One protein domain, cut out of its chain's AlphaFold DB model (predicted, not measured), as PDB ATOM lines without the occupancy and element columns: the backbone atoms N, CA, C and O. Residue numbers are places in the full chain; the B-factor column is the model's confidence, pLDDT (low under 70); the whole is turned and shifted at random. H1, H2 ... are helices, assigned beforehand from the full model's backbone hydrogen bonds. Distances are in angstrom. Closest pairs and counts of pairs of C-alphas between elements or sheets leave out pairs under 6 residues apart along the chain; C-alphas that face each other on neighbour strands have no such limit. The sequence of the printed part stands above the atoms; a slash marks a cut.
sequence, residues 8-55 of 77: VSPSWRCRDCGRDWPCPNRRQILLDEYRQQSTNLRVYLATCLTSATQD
ATOM      1  N   VAL A   8     156.003 158.793 163.237       95.06
ATOM      2  CA  VAL A   8     155.592 159.125 161.869       95.06
ATOM      3  C   VAL A   8     154.561 158.106 161.398       95.06
ATOM      4  O   VAL A   8     154.909 156.957 161.103       95.06
ATOM      5  N   SER A   9     153.297 158.513 161.309       91.94
ATOM      6  CA  SER A   9     152.244 157.714 160.674       91.94
ATOM      7  C   SER A   9     152.433 157.665 159.145       91.94
ATOM      8  O   SER A   9     153.019 158.584 158.566       91.94
ATOM      9  N   PRO A  10     152.000 156.585 158.467       94.69
ATOM     10  CA  PRO A  10     151.409 155.358 159.021       94.69
ATOM     11  C   PRO A  10     152.462 154.320 159.452       94.69
ATOM     12  O   PRO A  10     152.131 153.243 159.924       94.69
ATOM     13  N   SER A  11     153.758 154.610 159.290       94.88
ATOM     14  CA  SER A  11     154.821 153.638 159.597       94.88
ATOM     15  C   SER A  11     155.028 153.387 161.095       94.88
ATOM     16  O   SER A  11     155.668 152.407 161.473       94.88
ATOM     17  N   TRP A  12     154.552 154.306 161.943       96.38
ATOM     18  CA  TRP A  12     154.798 154.338 163.386       96.38
ATOM     19  C   TRP A  12     156.275 154.170 163.743       96.38
ATOM     20  O   TRP A  12     156.637 153.543 164.739       96.38
ATOM     21  N   ARG A  13     157.156 154.749 162.926       96.50
ATOM     22  CA  ARG A  13     158.589 154.839 163.203       96.50
ATOM     23  C   ARG A  13     158.920 156.188 163.809       96.50
ATOM     24  O   ARG A  13     158.288 157.194 163.510       96.50
ATOM     25  N   CYS A  14     159.915 156.201 164.677       96.62
ATOM     26  CA  CYS A  14     160.466 157.413 165.247       96.62
ATOM     27  C   CYS A  14     161.118 158.248 164.140       96.62
ATOM     28  O   CYS A  14     161.978 157.735 163.421       96.62
ATOM     29  N   ARG A  15     160.747 159.527 164.045       93.69
ATOM     30  CA  ARG A  15     161.293 160.478 163.068       93.69
ATOM     31  C   ARG A  15     162.816 160.576 163.132       93.69
ATOM     32  O   ARG A  15     163.467 160.557 162.095       93.69
ATOM     33  N   ASP A  16     163.360 160.635 164.342       94.69
ATOM     34  CA  ASP A  16     164.779 160.940 164.545       94.69
ATOM     35  C   ASP A  16     165.659 159.687 164.478       94.69
ATOM     36  O   ASP A  16     166.801 159.740 164.032       94.69
ATOM     37  N   CYS A  17     165.131 158.537 164.916       94.81
ATOM     38  CA  CYS A  17     165.901 157.291 165.003       94.81
ATOM     39  C   CYS A  17     165.619 156.294 163.874       94.81
ATOM     40  O   CYS A  17     166.350 155.315 163.749       94.81
ATOM     41  N   GLY A  18     164.494 156.418 163.163       94.31
ATOM     42  CA  GLY A  18     164.007 155.423 162.198       94.31
ATOM     43  C   GLY A  18     163.541 154.085 162.800       94.31
ATOM     44  O   GLY A  18     163.057 153.219 162.073       94.31
ATOM     45  N   ARG A  19     163.668 153.897 164.120       95.75
ATOM     46  CA  ARG A  19     163.235 152.689 164.848       95.75
ATOM     47  C   ARG A  19     161.732 152.685 165.090       95.75
ATOM     48  O   ARG A  19     161.100 153.736 165.090       95.75
ATOM     49  N   ASP A  20     161.189 151.518 165.402       95.88
ATOM     50  CA  ASP A  20     159.818 151.368 165.873       95.88
ATOM     51  C   ASP A  20     159.508 152.283 167.065       95.88
ATOM     52  O   ASP A  20     160.191 152.264 168.092       95.88
ATOM     53  N   TRP A  21     158.474 153.109 166.915       96.31
ATOM     54  CA  TRP A  21     157.961 153.966 167.973       96.31
ATOM     55  C   TRP A  21     157.024 153.185 168.915       96.31
ATOM     56  O   TRP A  21     156.160 152.465 168.413       96.31
ATOM     57  N   PRO A  22     157.133 153.300 170.250       97.00
ATOM     58  CA  PRO A  22     158.055 154.165 170.984       97.00
ATOM     59  C   PRO A  22     159.487 153.611 170.970       97.00
ATOM     60  O   PRO A  22     159.729 152.490 171.431       97.00
ATOM     61  N   CYS A  23     160.445 154.409 170.489       96.81
ATOM     62  CA  CYS A  23     161.862 154.042 170.508       96.81
ATOM     63  C   CYS A  23     162.446 154.223 171.926       96.81
ATOM     64  O   CYS A  23     161.857 154.956 172.722       96.81
ATOM     65  N   PRO A  24     163.600 153.614 172.268       95.44
ATOM     66  CA  PRO A  24     164.159 153.688 173.623       95.44
ATOM     67  C   PRO A  24     164.276 155.114 174.182       95.44
ATOM     68  O   PRO A  24     163.903 155.348 175.328       95.44
ATOM     69  N   ASN A  25     164.699 156.078 173.360       95.88
ATOM     70  CA  ASN A  25     164.810 157.480 173.760       95.88
ATOM     71  C   ASN A  25     163.445 158.096 174.079       95.88
ATOM     72  O   ASN A  25     163.285 158.699 175.137       95.88
ATOM     73  N   ARG A  26     162.437 157.889 173.218       96.12
ATOM     74  CA  ARG A  26     161.080 158.380 173.492       96.12
ATOM     75  C   ARG A  26     160.507 157.763 174.761       96.12
ATOM     76  O   ARG A  26     159.856 158.463 175.521       96.12
ATOM     77  N   ARG A  27     160.765 156.474 175.014       95.38
ATOM     78  CA  ARG A  27     160.338 155.816 176.259       95.38
ATOM     79  C   ARG A  27     160.920 156.526 177.479       95.38
ATOM     80  O   ARG A  27     160.178 156.801 178.408       95.38
ATOM     81  N   GLN A  28     162.215 156.857 177.467       95.12
ATOM     82  CA  GLN A  28     162.848 157.587 178.573       95.12
ATOM     83  C   GLN A  28     162.255 158.987 178.763       95.12
ATOM     84  O   GLN A  28     161.927 159.344 179.889       95.12
ATOM     85  N   ILE A  29     162.052 159.734 177.673       95.00
ATOM     86  CA  ILE A  29     161.418 161.063 177.709       95.00
ATOM     87  C   ILE A  29     160.017 160.968 178.327       95.00
ATOM     88  O   ILE A  29     159.724 161.656 179.296       95.00
ATOM     89  N   LEU A  30     159.191 160.032 177.856       94.75
ATOM     90  CA  LEU A  30     157.844 159.813 178.385       94.75
ATOM     91  C   LEU A  30     157.845 159.388 179.864       94.75
ATOM     92  O   LEU A  30     156.966 159.787 180.624       94.75
ATOM     93  N   LEU A  31     158.811 158.574 180.302       93.25
ATOM     94  CA  LEU A  31     158.934 158.217 181.720       93.25
ATOM     95  C   LEU A  31     159.299 159.420 182.590       93.25
ATOM     96  O   LEU A  31     158.861 159.475 183.739       93.25
ATOM     97  N   ASP A  32     160.094 160.351 182.067       93.31
ATOM     98  CA  ASP A  32     160.464 161.572 182.775       93.31
ATOM     99  C   ASP A  32     159.290 162.558 182.844       93.31
ATOM    100  O   ASP A  32     158.883 162.950 183.941       93.31
ATOM    101  N   GLU A  33     158.661 162.851 181.702       93.00
ATOM    102  CA  GLU A  33     157.494 163.737 181.585       93.00
ATOM    103  C   GLU A  33     156.332 163.282 182.479       93.00
ATOM    104  O   GLU A  33     155.694 164.082 183.166       93.00
ATOM    105  N   TYR A  34     156.081 161.969 182.528       92.31
ATOM    106  CA  TYR A  34     154.984 161.375 183.290       92.31
ATOM    107  C   TYR A  34     155.443 160.695 184.585       92.31
ATOM    108  O   TYR A  34     154.713 159.866 185.141       92.31
ATOM    109  N   ARG A  35     156.617 161.053 185.124       88.25
ATOM    110  CA  ARG A  35     157.216 160.422 186.318       88.25
ATOM    111  C   ARG A  35     156.257 160.294 187.502       88.25
ATOM    112  O   ARG A  35     156.341 159.333 188.267       88.25
ATOM    113  N   GLN A  36     155.354 161.256 187.679       87.56
ATOM    114  CA  GLN A  36     154.362 161.260 188.763       87.56
ATOM    115  C   GLN A  36     152.956 160.839 188.309       87.56
ATOM    116  O   GLN A  36     152.068 160.667 189.133       87.56
ATOM    117  N   GLN A  37     152.752 160.641 187.007       88.31
ATOM    118  CA  GLN A  37     151.443 160.482 186.378       88.31
ATOM    119  C   GLN A  37     151.412 159.250 185.463       88.31
ATOM    120  O   GLN A  37     151.001 159.317 184.305       88.31
ATOM    121  N   SER A  38     151.834 158.095 185.989       86.81
ATOM    122  CA  SER A  38     151.914 156.844 185.212       86.81
ATOM    123  C   SER A  38     150.580 156.413 184.578       86.81
ATOM    124  O   SER A  38     150.577 155.829 183.497       86.81
ATOM    125  N   THR A  39     149.443 156.754 185.193       91.19
ATOM    126  CA  THR A  39     148.112 156.545 184.602       91.19
ATOM    127  C   THR A  39     147.927 157.374 183.332       91.19
ATOM    128  O   THR A  39     147.493 156.837 182.316       91.19
ATOM    129  N   ASN A  40     148.325 158.649 183.347       93.69
ATOM    130  CA  ASN A  40     148.205 159.534 182.187       93.69
ATOM    131  C   ASN A  40     149.118 159.075 181.043       93.69
ATOM    132  O   ASN A  40     148.692 159.092 179.890       93.69
ATOM    133  N   LEU A  41     150.313 158.559 181.357       94.94
ATOM    134  CA  LEU A  41     151.193 157.935 180.363       94.94
ATOM    135  C   LEU A  41     150.518 156.744 179.673       94.94
ATOM    136  O   LEU A  41     150.554 156.623 178.451       94.94
ATOM    137  N   ARG A  42     149.881 155.862 180.451       94.81
ATOM    138  CA  ARG A  42     149.170 154.695 179.910       94.81
ATOM    139  C   ARG A  42     148.006 155.096 179.019       94.81
ATOM    140  O   ARG A  42     147.842 154.500 177.961       94.81
ATOM    141  N   VAL A  43     147.226 156.094 179.431       95.56
ATOM    142  CA  VAL A  43     146.107 156.616 178.633       95.56
ATOM    143  C   VAL A  43     146.614 157.198 177.317       95.56
ATOM    144  O   VAL A  43     146.107 156.834 176.261       95.56
ATOM    145  N   TYR A  44     147.660 158.027 177.359       95.62
ATOM    146  CA  TYR A  44     148.289 158.573 176.156       95.62
ATOM    147  C   TYR A  44     148.746 157.460 175.197       95.62
ATOM    148  O   TYR A  44     148.366 157.448 174.026       95.62
ATOM    149  N   LEU A  45     149.483 156.470 175.706       96.62
ATOM    150  CA  LEU A  45     149.974 155.351 174.898       96.62
ATOM    151  C   LEU A  45     148.853 154.445 174.375       96.62
ATOM    152  O   LEU A  45     148.988 153.909 173.280       96.62
ATOM    153  N   ALA A  46     147.748 154.285 175.108       96.38
ATOM    154  CA  ALA A  46     146.579 153.531 174.651       96.38
ATOM    155  C   ALA A  46     145.850 154.231 173.491       96.38
ATOM    156  O   ALA A  46     145.418 153.570 172.540       96.38
ATOM    157  N   THR A  47     145.768 155.565 173.519       96.50
ATOM    158  CA  THR A  47     145.261 156.354 172.388       96.50
ATOM    159  C   THR A  47     146.154 156.165 171.165       96.50
ATOM    160  O   THR A  47     145.662 155.831 170.089       96.50
ATOM    161  N   CYS A  48     147.476 156.275 171.338       96.31
ATOM    162  CA  CYS A  48     148.427 156.027 170.257       96.31
ATOM    163  C   CYS A  48     148.347 154.587 169.725       96.31
ATOM    164  O   CYS A  48     148.381 154.388 168.516       96.31
ATOM    165  N   LEU A  49     148.193 153.590 170.600       96.62
ATOM    166  CA  LEU A  49     148.010 152.190 170.215       96.62
ATOM    167  C   LEU A  49     146.769 152.015 169.333       96.62
ATOM    168  O   LEU A  49     146.849 151.357 168.303       96.62
ATOM    169  N   THR A  50     145.646 152.634 169.701       95.88
ATOM    170  CA  THR A  50     144.410 152.574 168.904       95.88
ATOM    171  C   THR A  50     144.641 153.107 167.491       95.88
ATOM    172  O   THR A  50     144.292 152.442 166.519       95.88
ATOM    173  N   SER A  51     145.297 154.260 167.355       95.88
ATOM    174  CA  SER A  51     145.663 154.791 166.038       95.88
ATOM    175  C   SER A  51     146.650 153.874 165.300       95.88
ATOM    176  O   SER A  51     146.470 153.597 164.119       95.88
ATOM    177  N   ALA A  52     147.641 153.313 165.997       96.19
ATOM    178  CA  ALA A  52     148.619 152.405 165.403       96.19
ATOM    179  C   ALA A  52     148.002 151.107 164.885       96.19
ATOM    180  O   ALA A  52     148.438 150.603 163.858       96.19
ATOM    181  N   THR A  53     146.971 150.581 165.551       95.19
ATOM    182  CA  THR A  53     146.248 149.390 165.075       95.19
ATOM    183  C   THR A  53     145.456 149.634 163.791       95.19
ATOM    184  O   THR A  53     145.147 148.677 163.089       95.19
ATOM    185  N   GLN A  54     145.132 150.892 163.471       94.25
ATOM    186  CA  GLN A  54     144.475 151.252 162.211       94.25
ATOM    187  C   GLN A  54     145.489 151.373 161.068       94.25
ATOM    188  O   GLN A  54     145.190 150.989 159.941       94.25
ATOM    189  N   ASP A  55     146.692 151.868 161.368       95.69
ATOM    190  CA  ASP A  55     147.752 152.082 160.377       95.69
ATOM    191  C   ASP A  55     148.597 150.824 160.102       95.69
ATOM    192  O   ASP A  55     149.079 150.621 158.986       95.69
TER     193      ASP A  55
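Overview. This is residues 8 to 55 of the 77 residues of an uncharacterized protein of Micromonospora palomenae (UniProt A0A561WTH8). The model is a flat, open V of two helices: the long arm is H2, the shorter arm is H1, and they come together near the tight link that joins them. The looped stretch of residues 8 to 23 continues the H1 side across from the far part of H2, and Val 8 lies toward the last residue of H2. The printed part has 48 residues, with two named helices in the order H1, H2 and no named strand; the class is all helix, and 28 residues are in named helices. It is only just compact, close to loose, with a radius of gyration of the C-alphas of 11.1 A, and spans 30 by 22 by 10 A.

Along the chain. Find C-alpha 38 at (151.914, 156.844, 185.212); from there H2, residues 38 to 55, runs 25.6 A to C-alpha 55 at (147.752, 152.082, 160.377). Then look at C-alpha 24 at (164.159, 153.688, 173.623), where H1, residues 24 to 33, begins; it measures 14.4 A to C-alpha 33.

Arrangement. Start from H2, which touches H1 with residues 38 to 41 alone. They only just touch, with 3 pairs of C-alphas within 8 A; the closest C-alphas are those of Leu 30 and Leu 41, 7.2 A apart. H1 and H2 form a helical hairpin, running opposite ways at a steep tilt of 41 degrees. Along the backbone, every O i to N i+4 pair of H1 is within hydrogen-bond range, and 13 of 14 are in H2.

Size, cuts and confidence. The two C-alphas farthest apart are those of Gln 36 and Asp 55, 30.6 A. The C-alphas of Val 8 and Asp 55 are 10.6 A apart. The printed part has no cut, and the link from H1 to H2 is tight. The mean pLDDT of the printed part is 94.5, and no printed residue is under 70.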